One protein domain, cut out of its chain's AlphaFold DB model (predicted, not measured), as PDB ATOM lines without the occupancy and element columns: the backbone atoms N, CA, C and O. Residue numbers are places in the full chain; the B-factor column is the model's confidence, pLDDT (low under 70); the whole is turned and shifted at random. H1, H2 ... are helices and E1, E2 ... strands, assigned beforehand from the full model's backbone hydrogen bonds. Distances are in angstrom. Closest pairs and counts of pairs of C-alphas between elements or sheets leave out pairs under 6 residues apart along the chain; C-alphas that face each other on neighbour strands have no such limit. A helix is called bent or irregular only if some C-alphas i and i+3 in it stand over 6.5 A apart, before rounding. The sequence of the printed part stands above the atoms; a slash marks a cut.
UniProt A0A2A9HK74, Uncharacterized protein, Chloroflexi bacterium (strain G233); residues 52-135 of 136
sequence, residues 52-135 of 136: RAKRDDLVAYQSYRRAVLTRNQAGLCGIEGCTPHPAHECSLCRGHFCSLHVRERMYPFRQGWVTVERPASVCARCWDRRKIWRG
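Overview. This is residues 52 to 135 of the 136 residues of an uncharacterized protein of Chloroflexi bacterium (strain G233) (UniProt A0A2A9HK74). A bent, two-stranded hairpin, E1 and E2, makes one side; the long helix H1 makes the other, with the shorter H2 between them and the looped stretch 74 to 101 at one end. The printed part has 84 residues, with two named helices and two named strands in the order H1, E1, E2, H2 along the chain; the sheet E1 - E2 is antiparallel, and the class is mixed, helices and strands. The whole is compact, radius of gyration of the C-alphas 13.4 A, spanning 40 by 30 by 17 A.

Arrangement. E1, residues 102 to 111, and E2, residues 114 to 123, form an antiparallel hairpin; N 105 and O 120 are 2.9 A apart, within hydrogen-bond range. E1 bends by 66 degrees at residue 105, E2 by 75 degrees at 119. H2, residues 124 to 133, touches H1, residues 52 to 73, opposite ways at a shallow tilt of 22 degrees; H1 does so with residues 53 to 57 alone. Their closest C-alphas, of Lys 54 and Ile 132, are 6.3 A apart. H1 and E2 are apart. Every O i to N i+4 pair is within hydrogen-bond range in H1, 3 of 6 in H2.

Along the chain. H1 begins at C-alpha 52 (104.586, 119.057, 174.052) and measures 31.9 A. E1 and E2 measure 23.7 A each. H2 ends at C-alpha 133 (101.428, 110.598, 166.619).

Size, cuts and confidence. The printed part has no cut. The link from H1 to E1 is long. Residue 135 is under pLDDT 70.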
ATOM      1  N   ARG A  52     103.791 117.947 174.602       95.38
ATOM      2  CA  ARG A  52     104.586 119.057 174.052       95.38
ATOM      3  C   ARG A  52     105.044 118.751 172.628       95.38
ATOM      4  O   ARG A  52     104.705 119.493 171.720       95.38
ATOM      5  N   ALA A  53     105.652 117.582 172.408       95.44
ATOM      6  CA  ALA A  53     106.102 117.165 171.079       95.44
ATOM      7  C   ALA A  53     104.972 117.147 170.032       95.44
ATOM      8  O   ALA A  53     105.195 117.522 168.885       95.44
ATOM      9  N   LYS A  54     103.748 116.745 170.414       95.62
ATOM     10  CA  LYS A  54     102.572 116.811 169.528       95.62
ATOM     11  C   LYS A  54     102.171 118.250 169.198       95.62
ATOM     12  O   LYS A  54     101.861 118.521 168.039       95.62
ATOM     13  N   ARG A  55     102.189 119.158 170.181       95.75
ATOM     14  CA  ARG A  55     101.899 120.582 169.956       95.75
ATOM     15  C   ARG A  55     102.940 121.209 169.034       95.75
ATOM     16  O   ARG A  55     102.562 121.834 168.048       95.75
ATOM     17  N   ASP A  56     104.216 120.991 169.327       96.00
ATOM     18  CA  ASP A  56     105.331 121.573 168.577       96.00
ATOM     19  C   ASP A  56     105.350 121.057 167.134       96.00
ATOM     20  O   ASP A  56     105.485 121.838 166.190       96.00
ATOM     21  N   ASP A  57     105.113 119.753 166.935       96.31
ATOM     22  CA  ASP A  57     104.930 119.186 165.597       96.31
ATOM     23  C   ASP A  57     103.736 119.805 164.873       96.31
ATOM     24  O   ASP A  57     103.846 120.092 163.684       96.31
ATOM     25  N   LEU A  58     102.604 120.017 165.551       95.19
ATOM     26  CA  LEU A  58     101.426 120.613 164.927       95.19
ATOM     27  C   LEU A  58     101.711 122.040 164.441       95.19
ATOM     28  O   LEU A  58     101.380 122.349 163.296       95.19
ATOM     29  N   VAL A  59     102.369 122.874 165.257       95.62
ATOM     30  CA  VAL A  59     102.791 124.233 164.861       95.62
ATOM     31  C   VAL A  59     103.719 124.172 163.648       95.62
ATOM     32  O   VAL A  59     103.455 124.805 162.625       95.62
ATOM     33  N   ALA A  60     104.778 123.361 163.733       95.75
ATOM     34  CA  ALA A  60     105.758 123.216 162.660       95.75
ATOM     35  C   ALA A  60     105.145 122.623 161.378       95.75
ATOM     36  O   ALA A  60     105.551 122.944 160.264       95.75
ATOM     37  N   TYR A  61     104.146 121.752 161.507       96.25
ATOM     38  CA  TYR A  61     103.431 121.188 160.370       96.25
ATOM     39  C   TYR A  61     102.505 122.212 159.711       96.25
ATOM     40  O   TYR A  61     102.395 122.227 158.487       96.25
ATOM     41  N   GLN A  62     101.847 123.076 160.487       95.81
ATOM     42  CA  GLN A  62     101.003 124.141 159.944       95.81
ATOM     43  C   GLN A  62     101.825 125.183 159.176       95.81
ATOM     44  O   GLN A  62     101.389 125.624 158.112       95.81
ATOM     45  N   SER A  63     103.009 125.567 159.666       96.06
ATOM     46  CA  SER A  63     103.921 126.439 158.910       96.06
ATOM     47  C   SER A  63     104.430 125.754 157.640       96.06
ATOM     48  O   SER A  63     104.299 126.322 156.558       96.06
ATOM     49  N   TYR A  64     104.893 124.502 157.742       96.50
ATOM     50  CA  TYR A  64     105.301 123.694 156.589       96.50
ATOM     51  C   TYR A  64     104.197 123.595 155.530       96.50
ATOM     52  O   TYR A  64     104.436 123.852 154.355       96.50
ATOM     53  N   ARG A  65     102.966 123.257 155.934       96.50
ATOM     54  CA  ARG A  65     101.841 123.104 155.005       96.50
ATOM     55  C   ARG A  65     101.513 124.417 154.300       96.50
ATOM     56  O   ARG A  65     101.236 124.386 153.107       96.50
ATOM     57  N   ARG A  66     101.562 125.551 155.004       96.75
ATOM     58  CA  ARG A  66     101.380 126.870 154.378       96.75
ATOM     59  C   ARG A  66     102.453 127.129 153.320       96.75
ATOM     60  O   ARG A  66     102.093 127.437 152.193       96.75
ATOM     61  N   ALA A  67     103.727 126.907 153.646       96.00
ATOM     62  CA  ALA A  67     104.829 127.085 152.699       96.00
ATOM     63  C   ALA A  67     104.685 126.193 151.450       96.00
ATOM     64  O   ALA A  67     104.839 126.668 150.327       96.00
ATOM     65  N   VAL A  68     104.313 124.922 151.639       96.94
ATOM     66  CA  VAL A  68     104.027 123.982 150.544       96.94
ATOM     67  C   VAL A  68     102.928 124.527 149.630       96.94
ATOM     68  O   VAL A  68     103.134 124.618 148.424       96.94
ATOM     69  N   LEU A  69     101.788 124.938 150.195       95.31
ATOM     70  CA  LEU A  69     100.650 125.425 149.413       95.31
ATOM     71  C   LEU A  69     100.975 126.717 148.655       95.31
ATOM     72  O   LEU A  69     100.618 126.828 147.486       95.31
ATOM     73  N   THR A  70     101.703 127.650 149.272       96.00
ATOM     74  CA  THR A  70     102.179 128.866 148.596       96.00
ATOM     75  C   THR A  70     103.056 128.529 147.389       96.00
ATOM     76  O   THR A  70     102.892 129.112 146.321       96.00
ATOM     77  N   ARG A  71     103.951 127.540 147.506       95.44
ATOM     78  CA  ARG A  71     104.771 127.088 146.369       95.44
ATOM     79  C   ARG A  71     103.950 126.375 145.301       95.44
ATOM     80  O   ARG A  71     104.182 126.584 144.114       95.44
ATOM     81  N   ASN A  72     102.978 125.562 145.707       95.94
ATOM     82  CA  ASN A  72     102.095 124.874 144.771       95.94
ATOM     83  C   ASN A  72     101.245 125.847 143.946       95.94
ATOM     84  O   ASN A  72     101.042 125.592 142.764       95.94
ATOM     85  N   GLN A  73     100.819 126.976 144.524       94.94
ATOM     86  CA  GLN A  73     100.135 128.046 143.785       94.94
ATOM     87  C   GLN A  73     101.009 128.647 142.675       94.94
ATOM     88  O   GLN A  73     100.489 129.034 141.636       94.94
ATOM     89  N   ALA A  74     102.333 128.662 142.857       93.88
ATOM     90  CA  ALA A  74     103.294 129.072 141.835       93.88
ATOM     91  C   ALA A  74     103.652 127.948 140.834       93.88
ATOM     92  O   ALA A  74     104.577 128.107 140.042       93.88
ATOM     93  N   GLY A  75     102.978 126.791 140.884       94.25
ATOM     94  CA  GLY A  75     103.274 125.648 140.014       94.25
ATOM     95  C   GLY A  75     104.603 124.952 140.329       94.25
ATOM     96  O   GLY A  75     105.145 124.245 139.480       94.25
ATOM     97  N   LEU A  76     105.147 125.147 141.532       95.94
ATOM     98  CA  LEU A  76     106.423 124.573 141.957       95.94
ATOM     99  C   LEU A  76     106.219 123.387 142.903       95.94
ATOM    100  O   LEU A  76     105.190 123.248 143.574       95.94
ATOM    101  N   CYS A  77     107.240 122.533 142.996       96.62
ATOM    102  CA  CYS A  77     107.302 121.516 144.036       96.62
ATOM    103  C   CYS A  77     107.214 122.161 145.431       96.62
ATOM    104  O   CYS A  77     107.871 123.164 145.713       96.62
ATOM    105  N   GLY A  78     106.444 121.539 146.332       94.38
ATOM    106  CA  GLY A  78     106.254 122.012 147.705       94.38
ATOM    107  C   GLY A  78     107.517 122.061 148.576       94.38
ATOM    108  O   GLY A  78     107.464 122.611 149.671       94.38
ATOM    109  N   ILE A  79     108.645 121.505 148.121       95.12
ATOM    110  CA  ILE A  79     109.936 121.614 148.809       95.12
ATOM    111  C   ILE A  79     110.635 122.911 148.407       95.12
ATOM    112  O   ILE A  79     110.765 123.230 147.224       95.12
ATOM    113  N   GLU A  80     111.090 123.658 149.409       91.50
ATOM    114  CA  GLU A  80     111.889 124.864 149.218       91.50
ATOM    115  C   GLU A  80     113.179 124.558 148.443       91.50
ATOM    116  O   GLU A  80     113.794 123.511 148.625       91.50
ATOM    117  N   GLY A  81     113.555 125.441 147.517       90.69
ATOM    118  CA  GLY A  81     114.709 125.238 146.631       90.69
ATOM    119  C   GLY A  81     114.498 124.217 145.503       90.69
ATOM    120  O   GLY A  81     115.329 124.121 144.608       90.69
ATOM    121  N   CYS A  82     113.379 123.487 145.480       94.12
ATOM    122  CA  CYS A  82     113.070 122.537 144.414       94.12
ATOM    123  C   CYS A  82     112.297 123.222 143.274       94.12
ATOM    124  O   CYS A  82     111.180 123.702 143.480       94.12
ATOM    125  N   THR A  83     112.882 123.266 142.077       89.31
ATOM    126  CA  THR A  83     112.298 123.879 140.869       89.31
ATOM    127  C   THR A  83     111.471 122.954 139.962       89.31
ATOM    128  O   THR A  83     110.608 123.490 139.269       89.31
ATOM    129  N   PRO A  84     111.651 121.612 139.935       89.12
ATOM    130  CA  PRO A  84     110.813 120.723 139.133       89.12
ATOM    131  C   PRO A  84     109.307 120.928 139.327       89.12
ATOM    132  O   PRO A  84     108.829 121.133 140.451       89.12
ATOM    133  N   HIS A  85     108.562 120.798 138.226       85.25
ATOM    134  CA  HIS A  85     107.106 120.871 138.240       85.25
ATOM    135  C   HIS A  85     106.523 119.692 139.039       85.25
ATOM    136  O   HIS A  85     106.997 118.555 138.910       85.25
ATOM    137  N   PRO A  86     105.529 119.929 139.908       90.00
ATOM    138  CA  PRO A  86     104.938 118.865 140.692       90.00
ATOM    139  C   PRO A  86     104.053 117.965 139.817       90.00
ATOM    140  O   PRO A  86     103.261 118.450 139.019       90.00
ATOM    141  N   ALA A  87     104.156 116.652 140.014       90.69
ATOM    142  CA  ALA A  87     103.359 115.651 139.292       90.69
ATOM    143  C   ALA A  87     102.543 114.749 140.231       90.69
ATOM    144  O   ALA A  87     101.655 114.025 139.789       90.69
ATOM    145  N   HIS A  88     102.828 114.785 141.538       94.19
ATOM    146  CA  HIS A  88     102.215 113.894 142.515       94.19
ATOM    147  C   HIS A  88     101.679 114.662 143.717       94.19
ATOM    148  O   HIS A  88     102.279 115.637 144.168       94.19
ATOM    149  N   GLU A  89     100.570 114.190 144.276       96.50
ATOM    150  CA  GLU A  89      99.960 114.752 145.478       96.50
ATOM    151  C   GLU A  89     100.271 113.869 146.693       96.50
ATOM    152  O   GLU A  89     100.190 112.641 146.635       96.50
ATOM    153  N   CYS A  90     100.609 114.484 147.828       96.56
ATOM    154  CA  CYS A  90     100.692 113.752 149.082       96.56
ATOM    155  C   CYS A  90      99.292 113.504 149.660       96.56
ATOM    156  O   CYS A  90      98.596 114.449 150.033       96.56
ATOM    157  N   SER A  91      98.943 112.236 149.890       95.44
ATOM    158  CA  SER A  91      97.637 111.810 150.414       95.44
ATOM    159  C   SER A  91      97.305 112.337 151.822       95.44
ATOM    160  O   SER A  91      96.172 112.208 152.268       95.44
ATOM    161  N   LEU A  92      98.280 112.907 152.546       93.94
ATOM    162  CA  LEU A  92      98.121 113.357 153.935       93.94
ATOM    163  C   LEU A  92      98.082 114.880 154.083       93.94
ATOM    164  O   LEU A  92      97.253 115.399 154.825       93.94
ATOM    165  N   CYS A  93      98.974 115.614 153.408       94.69
ATOM    166  CA  CYS A  93      98.978 117.082 153.471       94.69
ATOM    167  C   CYS A  93      98.243 117.758 152.311       94.69
ATOM    168  O   CYS A  93      97.986 118.962 152.413       94.69
ATOM    169  N   ARG A  94      97.914 116.999 151.251       95.62
ATOM    170  CA  ARG A  94      97.349 117.481 149.980       95.62
ATOM    171  C   ARG A  94      98.243 118.484 149.239       95.62
ATOM    172  O   ARG A  94      97.769 119.238 148.405       95.62
ATOM    173  N   GLY A  95      99.534 118.522 149.569       96.31
ATOM    174  CA  GLY A  95     100.527 119.303 148.828       96.31
ATOM    175  C   GLY A  95     101.012 118.553 147.592       96.31
ATOM    176  O   GLY A  95     101.041 117.318 147.607       96.31
ATOM    177  N   HIS A  96     101.443 119.287 146.565       97.38
ATOM    178  CA  HIS A  96     101.984 118.691 145.342       97.38
ATOM    179  C   HIS A  96     103.520 118.718 145.309       97.38
ATOM    180  O   HIS A  96     104.178 119.675 145.735       97.38
ATOM    181  N   PHE A  97     104.111 117.645 144.795       97.19
ATOM    182  CA  PHE A  97     105.545 117.386 144.816       97.19
ATOM    183  C   PHE A  97     106.007 116.736 143.508       97.19
ATOM    184  O   PHE A  97     105.224 116.111 142.789       97.19
ATOM    185  N   CYS A  98     107.298 116.865 143.201       95.38
ATOM    186  CA  CYS A  98     107.934 116.054 142.168       95.38
ATOM    187  C   CYS A  98     108.145 114.612 142.670       95.38
ATOM    188  O   CYS A  98     108.094 114.344 143.876       95.38
ATOM    189  N   SER A  99     108.448 113.692 141.756       92.25
ATOM    190  CA  SER A  99     108.670 112.262 142.042       92.25
ATOM    191  C   SER A  99     109.794 111.981 143.052       92.25
ATOM    192  O   SER A  99     109.786 110.951 143.716       92.25
ATOM    193  N   LEU A 100     110.743 112.907 143.230       93.50
ATOM    194  CA  LEU A 100     111.802 112.792 144.244       93.50
ATOM    195  C   LEU A 100     111.310 113.051 145.683       93.50
ATOM    196  O   LEU A 100     111.862 112.499 146.639       93.50
ATOM    197  N   HIS A 101     110.280 113.888 145.845       95.25
ATOM    198  CA  HIS A 101     109.846 114.425 147.144       95.25
ATOM    199  C   HIS A 101     108.529 113.837 147.659       95.25
ATOM    200  O   HIS A 101     108.164 114.039 148.822       95.25
ATOM    201  N   VAL A 102     107.859 113.045 146.831       94.88
ATOM    202  CA  VAL A 102     106.792 112.133 147.232       94.88
ATOM    203  C   VAL A 102     107.245 110.719 146.918       94.88
ATOM    204  O   VAL A 102     107.827 110.469 145.873       94.88
ATOM    205  N   ARG A 103     106.987 109.783 147.832       94.50
ATOM    206  CA  ARG A 103     107.198 108.360 147.563       94.50
ATOM    207  C   ARG A 103     105.937 107.598 147.901       94.50
ATOM    208  O   ARG A 103     105.294 107.904 148.909       94.50
ATOM    209  N   GLU A 104     105.632 106.593 147.103       94.56
ATOM    210  CA  GLU A 104     104.633 105.604 147.464       94.56
ATOM    211  C   GLU A 104     105.169 104.733 148.604       94.56
ATOM    212  O   GLU A 104     106.314 104.276 148.580       94.56
ATOM    213  N   ARG A 105     104.380 104.591 149.669       93.44
ATOM    214  CA  ARG A 105     104.736 103.813 150.860       93.44
ATOM    215  C   ARG A 105     103.484 103.172 151.439       93.44
ATOM    216  O   ARG A 105     102.409 103.765 151.381       93.44
ATOM    217  N   MET A 106     103.646 102.027 152.096       92.88
ATOM    218  CA  MET A 106     102.600 101.476 152.957       92.88
ATOM    219  C   MET A 106     102.413 102.395 154.166       92.88
ATOM    220  O   MET A 106     103.319 102.577 154.988       92.88
ATOM    221  N   TYR A 107     101.250 103.037 154.244       91.69
ATOM    222  CA  TYR A 107     100.893 103.948 155.319       91.69
ATOM    223  C   TYR A 107      99.726 103.367 156.124       91.69
ATOM    224  O   TYR A 107      98.731 102.945 155.533       91.69
ATOM    225  N   PRO A 108      99.807 103.332 157.466       90.31
ATOM    226  CA  PRO A 108      98.705 102.857 158.282       90.31
ATOM    227  C   PRO A 108      97.614 103.913 158.387       90.31
ATOM    228  O   PRO A 108      97.840 105.029 158.865       90.31
ATOM    229  N   PHE A 109      96.408 103.517 158.018       88.06
ATOM    230  CA  PHE A 109      95.196 104.278 158.244       88.06
ATOM    231  C   PHE A 109      94.401 103.634 159.372       88.06
ATOM    232  O   PHE A 109      94.257 102.412 159.436       88.06
ATOM    233  N   ARG A 110      93.876 104.464 160.273       84.94
ATOM    234  CA  ARG A 110      92.979 104.002 161.330       84.94
ATOM    235  C   ARG A 110      91.566 103.908 160.762       84.94
ATOM    236  O   ARG A 110      91.012 104.916 160.336       84.94
ATOM    237  N   GLN A 111      91.006 102.706 160.748       87.25
ATOM    238  CA  GLN A 111      89.644 102.415 160.307       87.25
ATOM    239  C   GLN A 111      88.871 101.858 161.500       87.25
ATOM    240  O   GLN A 111      88.970 100.678 161.837       87.25
ATOM    241  N   GLY A 112      88.179 102.754 162.207       86.81
ATOM    242  CA  GLY A 112      87.587 102.447 163.508       86.81
ATOM    243  C   GLY A 112      88.653 102.001 164.516       86.81
ATOM    244  O   GLY A 112      89.540 102.774 164.894       86.81
ATOM    245  N   TRP A 113      88.568 100.739 164.935       84.06
ATOM    246  CA  TRP A 113      89.481 100.121 165.902       84.06
ATOM    247  C   TRP A 113      90.695  99.441 165.263       84.06
ATOM    248  O   TRP A 113      91.645  99.111 165.969       84.06
ATOM    249  N   VAL A 114      90.695  99.262 163.939       86.94
ATOM    250  CA  VAL A 114      91.744  98.535 163.219       86.94
ATOM    251  C   VAL A 114      92.706  99.514 162.551       86.94
ATOM    252  O   VAL A 114      92.326 100.602 162.113       86.94
ATOM    253  N   THR A 115      93.977  99.126 162.477       88.69
ATOM    254  CA  THR A 115      94.977  99.810 161.656       88.69
ATOM    255  C   THR A 115      95.214  98.992 160.396       88.69
ATOM    256  O   THR A 115      95.631  97.843 160.490       88.69
ATOM    257  N   VAL A 116      94.948  99.580 159.230       90.75
ATOM    258  CA  VAL A 116      95.128  98.931 157.926       90.75
ATOM    259  C   VAL A 116      96.237  99.647 157.175       90.75
ATOM    260  O   VAL A 116      96.183 100.866 157.001       90.75
ATOM    261  N   GLU A 117      97.243  98.907 156.724       91.94
ATOM    262  CA  GLU A 117      98.283  99.459 155.862       91.94
ATOM    263  C   GLU A 117      97.798  99.496 154.411       91.94
ATOM    264  O   GLU A 117      97.298  98.504 153.886       91.94
ATOM    265  N   ARG A 118      97.919 100.657 153.764       92.00
ATOM    266  CA  ARG A 118      97.555 100.847 152.355       92.00
ATOM    267  C   ARG A 118      98.641 101.638 151.628       92.00
ATOM    268  O   ARG A 118      99.269 102.489 152.267       92.00
ATOM    269  N   PRO A 119      98.854 101.398 150.324       94.00
ATOM    270  CA  PRO A 119      99.739 102.235 149.531       94.00
ATOM    271  C   PRO A 119      99.214 103.675 149.519       94.00
ATOM    272  O   PRO A 119      98.028 103.926 149.302       94.00
ATOM    273  N   ALA A 120     100.096 104.624 149.817       94.25
ATOM    274  CA  ALA A 120      99.806 106.048 149.781       94.25
ATOM    275  C   ALA A 120     101.037 106.828 149.316       94.25
ATOM    276  O   ALA A 120     102.174 106.499 149.667       94.25
ATOM    277  N   SER A 121     100.808 107.915 148.580       95.69
ATOM    278  CA  SER A 121     101.859 108.860 148.208       95.69
ATOM    279  C   SER A 121     102.131 109.802 149.377       95.69
ATOM    280  O   SER A 121     101.283 110.604 149.774       95.69
ATOM    281  N   VAL A 122     103.317 109.700 149.980       96.25
ATOM    282  CA  VAL A 122     103.638 110.397 151.231       96.25
ATOM    283  C   VAL A 122     104.933 111.196 151.096       96.25
ATOM    284  O   VAL A 122     105.985 110.653 150.757       96.25
ATOM    285  N   CYS A 123     104.866 112.499 151.393       95.75
ATOM    286  CA  CYS A 123     106.051 113.352 151.488       95.75
ATOM    287  C   CYS A 123     106.869 113.029 152.750       95.75
ATOM    288  O   CYS A 123     106.336 112.513 153.739       95.75
ATOM    289  N   ALA A 124     108.156 113.383 152.751       93.62
ATOM    290  CA  ALA A 124     109.057 113.105 153.875       93.62
ATOM    291  C   ALA A 124     108.513 113.630 155.218       93.62
ATOM    292  O   ALA A 124     108.442 112.882 156.193       93.62
ATOM    293  N   ARG A 125     107.998 114.868 155.252       94.75
ATOM    294  CA  ARG A 125     107.472 115.472 156.487       94.75
ATOM    295  C   ARG A 125     106.291 114.697 157.076       94.75
ATOM    296  O   ARG A 125     106.247 114.467 158.285       94.75
ATOM    297  N   CYS A 126     105.335 114.286 156.240       94.94
ATOM    298  CA  CYS A 126     104.187 113.493 156.684       94.94
ATOM    299  C   CYS A 126     104.599 112.086 157.127       94.94
ATOM    300  O   CYS A 126     104.029 111.549 158.078       94.94
ATOM    301  N   TRP A 127     105.607 111.504 156.475       94.31
ATOM    302  CA  TRP A 127     106.170 110.235 156.906       94.31
ATOM    303  C   TRP A 127     106.774 110.363 158.304       94.31
ATOM    304  O   TRP A 127     106.407 109.595 159.190       94.31
ATOM    305  N   ASP A 128     107.654 111.329 158.541       93.25
ATOM    306  CA  ASP A 128     108.421 111.401 159.787       93.25
ATOM    307  C   ASP A 128     107.561 111.751 160.998       93.25
ATOM    308  O   ASP A 128     107.669 111.096 162.043       93.25
ATOM    309  N   ARG A 129     106.615 112.688 160.840       94.00
ATOM    310  CA  ARG A 129     105.730 113.092 161.942       94.00
ATOM    311  C   ARG A 129     104.874 111.948 162.477       94.00
ATOM    312  O   ARG A 129     104.485 111.976 163.641       94.00
ATOM    313  N   ARG A 130     104.627 110.891 161.688       91.69
ATOM    314  CA  ARG A 130     103.858 109.720 162.146       91.69
ATOM    315  C   ARG A 130     104.404 109.143 163.457       91.69
ATOM    316  O   ARG A 130     103.623 108.680 164.281       91.69
ATOM    317  N   LYS A 131     105.725 109.195 163.679       90.69
ATOM    318  CA  LYS A 131     106.376 108.671 164.894       90.69
ATOM    319  C   LYS A 131     105.909 109.401 166.160       90.69
ATOM    320  O   LYS A 131     105.764 108.777 167.202       90.69
ATOM    321  N   ILE A 132     105.607 110.693 166.046       92.12
ATOM    322  CA  ILE A 132     105.123 111.540 167.146       92.12
ATOM    323  C   ILE A 132     103.663 111.193 167.495       92.12
ATOM    324  O   ILE A 132     103.255 111.233 168.659       92.12
ATOM    325  N   TRP A 133     102.874 110.803 166.491       90.06
ATOM    326  CA  TRP A 133     101.428 110.598 166.619       90.06
ATOM    327  C   TRP A 133     100.996 109.144 166.846       90.06
ATOM    328  O   TRP A 133      99.928 108.934 167.413       90.06
ATOM    329  N   ARG A 134     101.821 108.150 166.481       80.31
ATOM    330  CA  ARG A 134     101.521 106.713 166.665       80.31
ATOM    331  C   ARG A 134     101.482 106.253 168.130       80.31
ATOM    332  O   ARG A 134     100.895 105.218 168.409       80.31
ATOM    333  N   GLY A 135     102.053 107.011 169.067       63.66
ATOM    334  CA  GLY A 135     101.855 106.767 170.494       63.66
ATOM    335  C   GLY A 135     100.498 107.316 170.934       63.66
ATOM    336  O   GLY A 135     100.328 108.546 170.980       63.66
TER     337      GLY A 135